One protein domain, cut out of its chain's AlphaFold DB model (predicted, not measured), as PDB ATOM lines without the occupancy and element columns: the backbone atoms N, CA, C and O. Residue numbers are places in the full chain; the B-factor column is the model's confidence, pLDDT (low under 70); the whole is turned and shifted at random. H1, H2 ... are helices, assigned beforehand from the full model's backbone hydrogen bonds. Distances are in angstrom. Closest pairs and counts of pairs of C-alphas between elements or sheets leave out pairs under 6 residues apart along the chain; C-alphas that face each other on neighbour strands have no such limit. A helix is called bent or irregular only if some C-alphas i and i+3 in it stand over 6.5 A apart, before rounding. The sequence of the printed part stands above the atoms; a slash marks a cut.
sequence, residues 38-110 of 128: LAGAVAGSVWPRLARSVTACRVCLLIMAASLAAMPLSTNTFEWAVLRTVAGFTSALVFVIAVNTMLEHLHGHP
ATOM      1  N   LEU A  38     -36.993 -24.192 136.948       77.62
ATOM      2  CA  LEU A  38     -38.066 -23.263 137.295       77.62
ATOM      3  C   LEU A  38     -38.427 -22.371 136.100       77.62
ATOM      4  O   LEU A  38     -39.598 -22.269 135.738       77.62
ATOM      5  N   ALA A  39     -37.420 -21.784 135.449       82.44
ATOM      6  CA  ALA A  39     -37.623 -20.944 134.275       82.44
ATOM      7  C   ALA A  39     -38.280 -21.718 133.119       82.44
ATOM      8  O   ALA A  39     -39.199 -21.207 132.481       82.44
ATOM      9  N   GLY A  40     -37.861 -22.964 132.878       78.69
ATOM     10  CA  GLY A  40     -38.429 -23.811 131.824       78.69
ATOM     11  C   GLY A  40     -39.871 -24.224 132.106       78.69
ATOM     12  O   GLY A  40     -40.712 -24.192 131.207       78.69
ATOM     13  N   ALA A  41     -40.188 -24.544 133.362       77.00
ATOM     14  CA  ALA A  41     -41.546 -24.877 133.781       77.00
ATOM     15  C   ALA A  41     -42.494 -23.675 133.644       77.00
ATOM     16  O   ALA A  41     -43.598 -23.819 133.114       77.00
ATOM     17  N   VAL A  42     -42.051 -22.482 134.059       83.50
ATOM     18  CA  VAL A  42     -42.821 -21.238 133.896       83.50
ATOM     19  C   VAL A  42     -43.012 -20.919 132.415       83.50
ATOM     20  O   VAL A  42     -44.141 -20.682 131.993       83.50
ATOM     21  N   ALA A  43     -41.956 -20.991 131.601       80.00
ATOM     22  CA  ALA A  43     -42.048 -20.739 130.163       80.00
ATOM     23  C   ALA A  43     -43.024 -21.702 129.464       80.00
ATOM     24  O   ALA A  43     -43.860 -21.264 128.673       80.00
ATOM     25  N   GLY A  44     -42.969 -22.999 129.790       72.75
ATOM     26  CA  GLY A  44     -43.902 -23.997 129.261       72.75
ATOM     27  C   GLY A  44     -45.348 -23.783 129.718       72.75
ATOM     28  O   GLY A  44     -46.274 -24.028 128.946       72.75
ATOM     29  N   SER A  45     -45.543 -23.284 130.942       73.38
ATOM     30  CA  SER A  45     -46.870 -22.979 131.494       73.38
ATOM     31  C   SER A  45     -47.482 -21.717 130.877       73.38
ATOM     32  O   SER A  45     -48.680 -21.680 130.616       73.38
ATOM     33  N   VAL A  46     -46.665 -20.692 130.605       77.81
ATOM     34  CA  VAL A  46     -47.114 -19.429 129.991       77.81
ATOM     35  C   VAL A  46     -47.338 -19.575 128.481       77.81
ATOM     36  O   VAL A  46     -48.240 -18.941 127.935       77.81
ATOM     37  N   TRP A  47     -46.572 -20.434 127.793       75.38
ATOM     38  CA  TRP A  47     -46.699 -20.670 126.348       75.38
ATOM     39  C   TRP A  47     -47.179 -22.090 125.989       75.38
ATOM     40  O   TRP A  47     -46.428 -22.890 125.422       75.38
ATOM     41  N   PRO A  48     -48.478 -22.397 126.166       65.19
ATOM     42  CA  PRO A  48     -49.043 -23.702 125.811       65.19
ATOM     43  C   PRO A  48     -48.990 -24.004 124.302       65.19
ATOM     44  O   PRO A  48     -48.929 -25.164 123.899       65.19
ATOM     45  N   ARG A  49     -48.940 -22.976 123.439       62.31
ATOM     46  CA  ARG A  49     -48.726 -23.148 121.987       62.31
ATOM     47  C   ARG A  49     -47.349 -23.718 121.656       62.31
ATOM     48  O   ARG A  49     -47.234 -24.527 120.739       62.31
ATOM     49  N   LEU A  50     -46.323 -23.321 122.408       59.00
ATOM     50  CA  LEU A  50     -44.986 -23.889 122.276       59.00
ATOM     51  C   LEU A  50     -44.971 -25.323 122.822       59.00
ATOM     52  O   LEU A  50     -44.369 -26.202 122.212       59.00
ATOM     53  N   ALA A  51     -45.723 -25.572 123.901       57.81
ATOM     54  CA  ALA A  51     -45.841 -26.890 124.513       57.81
ATOM     55  C   ALA A  51     -46.602 -27.930 123.656       57.81
ATOM     56  O   ALA A  51     -46.450 -29.129 123.854       57.81
ATOM     57  N   ARG A  52     -47.408 -27.502 122.680       60.56
ATOM     58  CA  ARG A  52     -48.088 -28.405 121.731       60.56
ATOM     59  C   ARG A  52     -47.266 -28.743 120.486       60.56
ATOM     60  O   ARG A  52     -47.648 -29.623 119.720       60.56
ATOM     61  N   SER A  53     -46.153 -28.048 120.246       70.00
ATOM     62  CA  SER A  53     -45.369 -28.224 119.022       70.00
ATOM     63  C   SER A  53     -44.350 -29.356 119.162       70.00
ATOM     64  O   SER A  53     -43.382 -29.261 119.920       70.00
ATOM     65  N   VAL A  54     -44.512 -30.412 118.357       68.69
ATOM     66  CA  VAL A  54     -43.547 -31.527 118.253       68.69
ATOM     67  C   VAL A  54     -42.147 -31.017 117.889       68.69
ATOM     68  O   VAL A  54     -41.145 -31.539 118.378       68.69
ATOM     69  N   THR A  55     -42.059 -29.957 117.081       72.56
ATOM     70  CA  THR A  55     -40.791 -29.328 116.696       72.56
ATOM     71  C   THR A  55     -40.097 -28.683 117.894       72.56
ATOM     72  O   THR A  55     -38.894 -28.860 118.059       72.56
ATOM     73  N   ALA A  56     -40.841 -28.008 118.777       67.06
ATOM     74  CA  ALA A  56     -40.280 -27.418 119.994       67.06
ATOM     75  C   ALA A  56     -39.755 -28.492 120.960       67.06
ATOM     76  O   ALA A  56     -38.678 -28.331 121.533       67.06
ATOM     77  N   CYS A  57     -40.460 -29.624 121.070       66.69
ATOM     78  CA  CYS A  57     -40.001 -30.778 121.842       66.69
ATOM     79  C   CYS A  57     -38.693 -31.367 121.280       66.69
ATOM     80  O   CYS A  57     -37.747 -31.611 122.029       66.69
ATOM     81  N   ARG A  58     -38.592 -31.532 119.951       75.06
ATOM     82  CA  ARG A  58     -37.362 -32.013 119.292       75.06
ATOM     83  C   ARG A  58     -36.194 -31.048 119.466       75.06
ATOM     84  O   ARG A  58     -35.098 -31.491 119.787       75.06
ATOM     85  N   VAL A  59     -36.425 -29.747 119.295       77.38
ATOM     86  CA  VAL A  59     -35.399 -28.713 119.507       77.38
ATOM     87  C   VAL A  59     -34.914 -28.736 120.953       77.38
ATOM     88  O   VAL A  59     -33.710 -28.720 121.186       77.38
ATOM     89  N   CYS A  60     -35.825 -28.875 121.919       71.50
ATOM     90  CA  CYS A  60     -35.457 -29.070 123.314       71.50
ATOM     91  C   CYS A  60     -34.579 -30.323 123.489       71.50
ATOM     92  O   CYS A  60     -33.461 -30.237 123.981       71.50
ATOM     93  N   LEU A  61     -35.007 -31.489 123.017       71.75
ATOM     94  CA  LEU A  61     -34.197 -32.707 123.140       71.75
ATOM     95  C   LEU A  61     -32.792 -32.565 122.532       71.75
ATOM     96  O   LEU A  61     -31.820 -33.004 123.145       71.75
ATOM     97  N   LEU A  62     -32.673 -31.899 121.380       80.44
ATOM     98  CA  LEU A  62     -31.383 -31.622 120.746       80.44
ATOM     99  C   LEU A  62     -30.517 -30.675 121.582       80.44
ATOM    100  O   LEU A  62     -29.345 -30.967 121.794       80.44
ATOM    101  N   ILE A  63     -31.084 -29.583 122.101       77.75
ATOM    102  CA  ILE A  63     -30.366 -28.630 122.961       77.75
ATOM    103  C   ILE A  63     -29.893 -29.311 124.250       77.75
ATOM    104  O   ILE A  63     -28.765 -29.092 124.691       77.75
ATOM    105  N   MET A  64     -30.725 -30.171 124.839       73.19
ATOM    106  CA  MET A  64     -30.376 -30.927 126.039       73.19
ATOM    107  C   MET A  64     -29.250 -31.930 125.763       73.19
ATOM    108  O   MET A  64     -28.302 -32.009 126.543       73.19
ATOM    109  N   ALA A  65     -29.320 -32.663 124.648       75.00
ATOM    110  CA  ALA A  65     -28.273 -33.596 124.238       75.00
ATOM    111  C   ALA A  65     -26.955 -32.871 123.919       75.00
ATOM    112  O   ALA A  65     -25.898 -33.293 124.385       75.00
ATOM    113  N   ALA A  66     -27.021 -31.749 123.200       76.50
ATOM    114  CA  ALA A  66     -25.866 -30.917 122.881       76.50
ATOM    115  C   ALA A  66     -25.222 -30.330 124.145       76.50
ATOM    116  O   ALA A  66     -24.005 -30.386 124.293       76.50
ATOM    117  N   SER A  67     -26.028 -29.845 125.095       70.62
ATOM    118  CA  SER A  67     -25.523 -29.322 126.372       70.62
ATOM    119  C   SER A  67     -24.819 -30.406 127.190       70.62
ATOM    120  O   SER A  67     -23.792 -30.149 127.814       70.62
ATOM    121  N   LEU A  68     -25.332 -31.640 127.166       70.12
ATOM    122  CA  LEU A  68     -24.701 -32.759 127.861       70.12
ATOM    123  C   LEU A  68     -23.392 -33.194 127.183       70.12
ATOM    124  O   LEU A  68     -22.425 -33.500 127.874       70.12
ATOM    125  N   ALA A  69     -23.349 -33.177 125.848       71.62
ATOM    126  CA  ALA A  69     -22.156 -33.493 125.065       71.62
ATOM    127  C   ALA A  69     -21.064 -32.412 125.159       71.62
ATOM    128  O   ALA A  69     -19.884 -32.736 125.077       71.62
ATOM    129  N   ALA A  70     -21.439 -31.146 125.369       70.75
ATOM    130  CA  ALA A  70     -20.503 -30.035 125.551       70.75
ATOM    131  C   ALA A  70     -19.869 -29.999 126.955       70.75
ATOM    132  O   ALA A  70     -18.773 -29.474 127.129       70.75
ATOM    133  N   MET A  71     -20.529 -30.590 127.956       64.44
ATOM    134  CA  MET A  71     -20.060 -30.616 129.345       64.44
ATOM    135  C   MET A  71     -18.658 -31.245 129.544       64.44
ATOM    136  O   MET A  71     -17.868 -30.646 130.271       64.44
ATOM    137  N   PRO A  72     -18.288 -32.377 128.904       63.47
ATOM    138  CA  PRO A  72     -16.939 -32.947 129.012       63.47
ATOM    139  C   PRO A  72     -15.843 -32.183 128.249       63.47
ATOM    140  O   PRO A  72     -14.670 -32.467 128.468       63.47
ATOM    141  N   LEU A  73     -16.188 -31.239 127.361       59.97
ATOM    142  CA  LEU A  73     -15.201 -30.418 126.642       59.97
ATOM    143  C   LEU A  73     -14.800 -29.155 127.419       59.97
ATOM    144  O   LEU A  73     -13.810 -28.516 127.074       59.97
ATOM    145  N   SER A  74     -15.561 -28.793 128.451       62.50
ATOM    146  CA  SER A  74     -15.343 -27.582 129.235       62.50
ATOM    147  C   SER A  74     -14.655 -27.899 130.561       62.50
ATOM    148  O   SER A  74     -15.020 -28.854 131.246       62.50
ATOM    149  N   THR A  75     -13.678 -27.077 130.943       65.06
ATOM    150  CA  THR A  75     -12.937 -27.175 132.213       65.06
ATOM    151  C   THR A  75     -13.271 -26.044 133.189       65.06
ATOM    152  O   THR A  75     -12.689 -25.977 134.270       65.06
ATOM    153  N   ASN A  76     -14.207 -25.153 132.837       68.38
ATOM    154  CA  ASN A  76     -14.524 -23.954 133.609       68.38
ATOM    155  C   ASN A  76     -15.875 -24.086 134.337       68.38
ATOM    156  O   ASN A  76     -16.911 -24.348 133.722       68.38
ATOM    157  N   THR A  77     -15.887 -23.834 135.650       64.56
ATOM    158  CA  THR A  77     -17.082 -23.906 136.510       64.56
ATOM    159  C   THR A  77     -18.230 -23.024 136.007       64.56
ATOM    160  O   THR A  77     -19.396 -23.414 136.100       64.56
ATOM    161  N   PHE A  78     -17.926 -21.855 135.430       69.81
ATOM    162  CA  PHE A  78     -18.951 -20.952 134.897       69.81
ATOM    163  C   PHE A  78     -19.658 -21.535 133.665       69.81
ATOM    164  O   PHE A  78     -20.886 -21.505 133.573       69.81
ATOM    165  N   GLU A  79     -18.904 -22.135 132.745       69.62
ATOM    166  CA  GLU A  79     -19.458 -22.807 131.565       69.62
ATOM    167  C   GLU A  79     -20.310 -24.012 131.965       69.62
ATOM    168  O   GLU A  79     -21.405 -24.211 131.434       69.62
ATOM    169  N   TRP A  80     -19.877 -24.768 132.977       64.69
ATOM    170  CA  TRP A  80     -20.677 -25.851 133.536       64.69
ATOM    171  C   TRP A  80     -21.992 -25.366 134.142       64.69
ATOM    172  O   TRP A  80     -23.006 -26.043 133.974       64.69
ATOM    173  N   ALA A  81     -22.007 -24.212 134.815       68.62
ATOM    174  CA  ALA A  81     -23.226 -23.623 135.360       68.62
ATOM    175  C   ALA A  81     -24.212 -23.220 134.248       68.62
ATOM    176  O   ALA A  81     -25.400 -23.529 134.352       68.62
ATOM    177  N   VAL A  82     -23.720 -22.612 133.161       73.88
ATOM    178  CA  VAL A  82     -24.534 -22.246 131.985       73.88
ATOM    179  C   VAL A  82     -25.087 -23.490 131.280       73.88
ATOM    180  O   VAL A  82     -26.270 -23.565 130.960       73.88
ATOM    181  N   LEU A  83     -24.269 -24.523 131.086       71.38
ATOM    182  CA  LEU A  83     -24.736 -25.787 130.509       71.38
ATOM    183  C   LEU A  83     -25.784 -26.460 131.412       71.38
ATOM    184  O   LEU A  83     -26.757 -27.035 130.920       71.38
ATOM    185  N   ARG A  84     -25.636 -26.345 132.742       74.50
ATOM    186  CA  ARG A  84     -26.597 -26.864 133.728       74.50
ATOM    187  C   ARG A  84     -27.934 -26.129 133.699       74.50
ATOM    188  O   ARG A  84     -28.963 -26.795 133.837       74.50
ATOM    189  N   THR A  85     -27.936 -24.800 133.566       73.94
ATOM    190  CA  THR A  85     -29.173 -24.003 133.486       73.94
ATOM    191  C   THR A  85     -29.929 -24.338 132.210       73.94
ATOM    192  O   THR A  85     -31.128 -24.610 132.279       73.94
ATOM    193  N   VAL A  86     -29.231 -24.419 131.073       77.00
ATOM    194  CA  VAL A  86     -29.829 -24.801 129.788       77.00
ATOM    195  C   VAL A  86     -30.406 -26.214 129.868       77.00
ATOM    196  O   VAL A  86     -31.590 -26.405 129.608       77.00
ATOM    197  N   ALA A  87     -29.631 -27.198 130.335       73.94
ATOM    198  CA  ALA A  87     -30.120 -28.569 130.489       73.94
ATOM    199  C   ALA A  87     -31.341 -28.666 131.430       73.94
ATOM    200  O   ALA A  87     -32.268 -29.437 131.170       73.94
ATOM    201  N   GLY A  88     -31.366 -27.871 132.509       73.50
ATOM    202  CA  GLY A  88     -32.504 -27.777 133.429       73.50
ATOM    203  C   GLY A  88     -33.755 -27.200 132.762       73.50
ATOM    204  O   GLY A  88     -34.825 -27.807 132.840       73.50
ATOM    205  N   PHE A  89     -33.605 -26.079 132.053       77.69
ATOM    206  CA  PHE A  89     -34.677 -25.396 131.319       77.69
ATOM    207  C   PHE A  89     -35.340 -26.315 130.301       77.69
ATOM    208  O   PHE A  89     -36.562 -26.467 130.255       77.69
ATOM    209  N   THR A  90     -34.515 -26.995 129.521       75.50
ATOM    210  CA  THR A  90     -34.967 -27.865 128.450       75.50
ATOM    211  C   THR A  90     -35.653 -29.135 128.963       75.50
ATOM    212  O   THR A  90     -36.669 -29.557 128.409       75.50
ATOM    213  N   SER A  91     -35.158 -29.717 130.061       72.31
ATOM    214  CA  SER A  91     -35.782 -30.869 130.729       72.31
ATOM    215  C   SER A  91     -37.174 -30.533 131.288       72.31
ATOM    216  O   SER A  91     -38.110 -31.322 131.135       72.31
ATOM    217  N   ALA A  92     -37.339 -29.345 131.885       78.75
ATOM    218  CA  ALA A  92     -38.631 -28.882 132.391       78.75
ATOM    219  C   ALA A  92     -39.661 -28.693 131.270       78.75
ATOM    220  O   ALA A  92     -40.802 -29.134 131.402       78.75
ATOM    221  N   LEU A  93     -39.250 -28.099 130.146       76.31
ATOM    222  CA  LEU A  93     -40.106 -27.933 128.969       76.31
ATOM    223  C   LEU A  93     -40.638 -29.272 128.455       76.31
ATOM    224  O   LEU A  93     -41.843 -29.416 128.270       76.31
ATOM    225  N   VAL A  94     -39.768 -30.273 128.289       74.00
ATOM    226  CA  VAL A  94     -40.182 -31.620 127.854       74.00
ATOM    227  C   VAL A  94     -41.187 -32.237 128.831       74.00
ATOM    228  O   VAL A  94     -42.159 -32.856 128.400       74.00
ATOM    229  N   PHE A  95     -40.994 -32.041 130.138       78.88
ATOM    230  CA  PHE A  95     -41.929 -32.532 131.147       78.88
ATOM    231  C   PHE A  95     -43.311 -31.872 131.036       78.88
ATOM    232  O   PHE A  95     -44.319 -32.574 131.032       78.88
ATOM    233  N   VAL A  96     -43.373 -30.545 130.875       78.81
ATOM    234  CA  VAL A  96     -44.643 -29.816 130.693       78.81
ATOM    235  C   VAL A  96     -45.369 -30.270 129.423       78.81
ATOM    236  O   VAL A  96     -46.574 -30.514 129.458       78.81
ATOM    237  N   ILE A  97     -44.636 -30.453 128.319       75.69
ATOM    238  CA  ILE A  97     -45.175 -30.980 127.055       75.69
ATOM    239  C   ILE A  97     -45.806 -32.361 127.273       75.69
ATOM    240  O   ILE A  97     -46.936 -32.610 126.846       75.69
ATOM    241  N   ALA A  98     -45.093 -33.253 127.966       77.38
ATOM    242  CA  ALA A  98     -45.564 -34.603 128.257       77.38
ATOM    243  C   ALA A  98     -46.839 -34.602 129.116       77.38
ATOM    244  O   ALA A  98     -47.789 -35.311 128.788       77.38
ATOM    245  N   VAL A  99     -46.890 -33.781 130.172       79.38
ATOM    246  CA  VAL A  99     -48.072 -33.656 131.042       79.38
ATOM    247  C   VAL A  99     -49.274 -33.115 130.270       79.38
ATOM    248  O   VAL A  99     -50.353 -33.696 130.367       79.38
ATOM    249  N   ASN A 100     -49.101 -32.072 129.453       78.62
ATOM    250  CA  ASN A 100     -50.186 -31.549 128.616       78.62
ATOM    251  C   ASN A 100     -50.699 -32.607 127.635       78.62
ATOM    252  O   ASN A 100     -51.904 -32.799 127.508       78.62
ATOM    253  N   THR A 101     -49.791 -33.347 126.993       74.44
ATOM    254  CA  THR A 101     -50.159 -34.411 126.046       74.44
ATOM    255  C   THR A 101     -50.932 -35.532 126.746       74.44
ATOM    256  O   THR A 101     -51.917 -36.032 126.205       74.44
ATOM    257  N   MET A 102     -50.517 -35.906 127.960       78.31
ATOM    258  CA  MET A 102     -51.197 -36.902 128.792       78.31
ATOM    259  C   MET A 102     -52.599 -36.434 129.203       78.31
ATOM    260  O   MET A 102     -53.555 -37.191 129.071       78.31
ATOM    261  N   LEU A 103     -52.744 -35.184 129.657       78.19
ATOM    262  CA  LEU A 103     -54.044 -34.607 130.017       78.19
ATOM    263  C   LEU A 103     -54.992 -34.530 128.813       78.19
ATOM    264  O   LEU A 103     -56.168 -34.855 128.942       78.19
ATOM    265  N   GLU A 104     -54.486 -34.175 127.630       76.88
ATOM    266  CA  GLU A 104     -55.273 -34.195 126.392       76.88
ATOM    267  C   GLU A 104     -55.750 -35.612 126.032       76.88
ATOM    268  O   GLU A 104     -56.913 -35.790 125.670       76.88
ATOM    269  N   HIS A 105     -54.900 -36.633 126.195       70.44
ATOM    270  CA  HIS A 105     -55.291 -38.033 125.985       70.44
ATOM    271  C   HIS A 105     -56.330 -38.514 127.007       70.44
ATOM    272  O   HIS A 105     -57.250 -39.245 126.639       70.44
ATOM    273  N   LEU A 106     -56.214 -38.088 128.270       70.06
ATOM    274  CA  LEU A 106     -57.182 -38.401 129.325       70.06
ATOM    275  C   LEU A 106     -58.534 -37.714 129.090       70.06
ATOM    276  O   LEU A 106     -59.568 -38.326 129.323       70.06
ATOM    277  N   HIS A 107     -58.555 -36.480 128.582       63.56
ATOM    278  CA  HIS A 107     -59.803 -35.812 128.200       63.56
ATOM    279  C   HIS A 107     -60.442 -36.419 126.937       63.56
ATOM    280  O   HIS A 107     -61.662 -36.376 126.792       63.56
ATOM    281  N   GLY A 108     -59.643 -37.006 126.038       59.72
ATOM    282  CA  GLY A 108     -60.122 -37.708 124.841       59.72
ATOM    283  C   GLY A 108     -60.731 -39.091 125.107       59.72
ATOM    284  O   GLY A 108     -61.487 -39.588 124.277       59.72
ATOM    285  N   HIS A 109     -60.447 -39.699 126.262       52.66
ATOM    286  CA  HIS A 109     -61.132 -40.892 126.756       52.66
ATOM    287  C   HIS A 109     -61.980 -40.520 127.978       52.66
ATOM    288  O   HIS A 109     -61.494 -40.635 129.105       52.66
ATOM    289  N   PRO A 110     -63.263 -40.137 127.808       50.56
ATOM    290  CA  PRO A 110     -64.233 -40.176 128.895       50.56
ATOM    291  C   PRO A 110     -64.443 -41.648 129.267       50.56
ATOM    292  O   PRO A 110     -65.380 -42.313 128.831       50.56
TER     293      PRO A 110
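AT A GLANCE: This is residues 38 to 110 of the 128 residues of the protein "Major facilitator family protein transporter" of Mycolicibacterium neworleansense (UniProt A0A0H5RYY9). Picture a long helical hairpin of H3 and H4, with the short H1 packed on another side of H4 and the tiny H2 in the turn from H1 to H3. H4 is the long spine of the rod, and residues 102 to 110, of which 102 to 108 belong to H4, stick out at one end. You have 73 residues printed, with four named helices in the order H1, H2, H3, H4 and no named strand: an all-helix domain. It is loose, with a radius of gyration of the C-alphas of 14.4 A, and spans 53 by 19 by 16 A.

HOW THE PARTS SIT: Start at H1, residues 38 to 46, which touches H4, residues 77 to 108, through residues 88 to 97 of H4 alone; their closest C-alphas, of Gly 40 and Phe 89, are 4.1 A apart. The two run the same way at a steep tilt of 35.2 degrees, only just past shallow. Next look at H2, residues 48 to 51: it touches H4 at residues 93 to 100 alone, the closest C-alphas being those of Ala 51 and Ile 97, 4.9 A. Then H3, residues 54 to 73, touches H4 in a hairpin, opposite ways at a shallow tilt of 26 degrees, with the C-alphas of Met 64 and Ala 87 closest at 5.0 A. H1 and H3 are apart. In H1 and H4 every O i to N i+4 pair is within hydrogen-bond range, in H3 14 of 16; H2 is too short for such a pair.

IN THESE COORDINATES: Find C-alpha 38 at (-38.066, -23.263, 137.295), where H1 begins its 12.2 A. H3 runs 29.6 A and is irregular, only just: C-alphas 69 and 72 are 6.6 A apart. H4 runs 46.7 A from C-alpha 77 at (-17.082, -23.906, 136.510) to C-alpha 108 at (-60.122, -37.708, 124.841).

THE WHOLE: The C-alphas of Thr 75 and Pro 110 are the two farthest apart, 53.0 A. The printed part has no cut, and the three links are tight. The mean pLDDT of the printed part is 71.6; look for values under 70 at residues 48 to 52, 54, 56 to 57, 71 to 81 and 107 to 110.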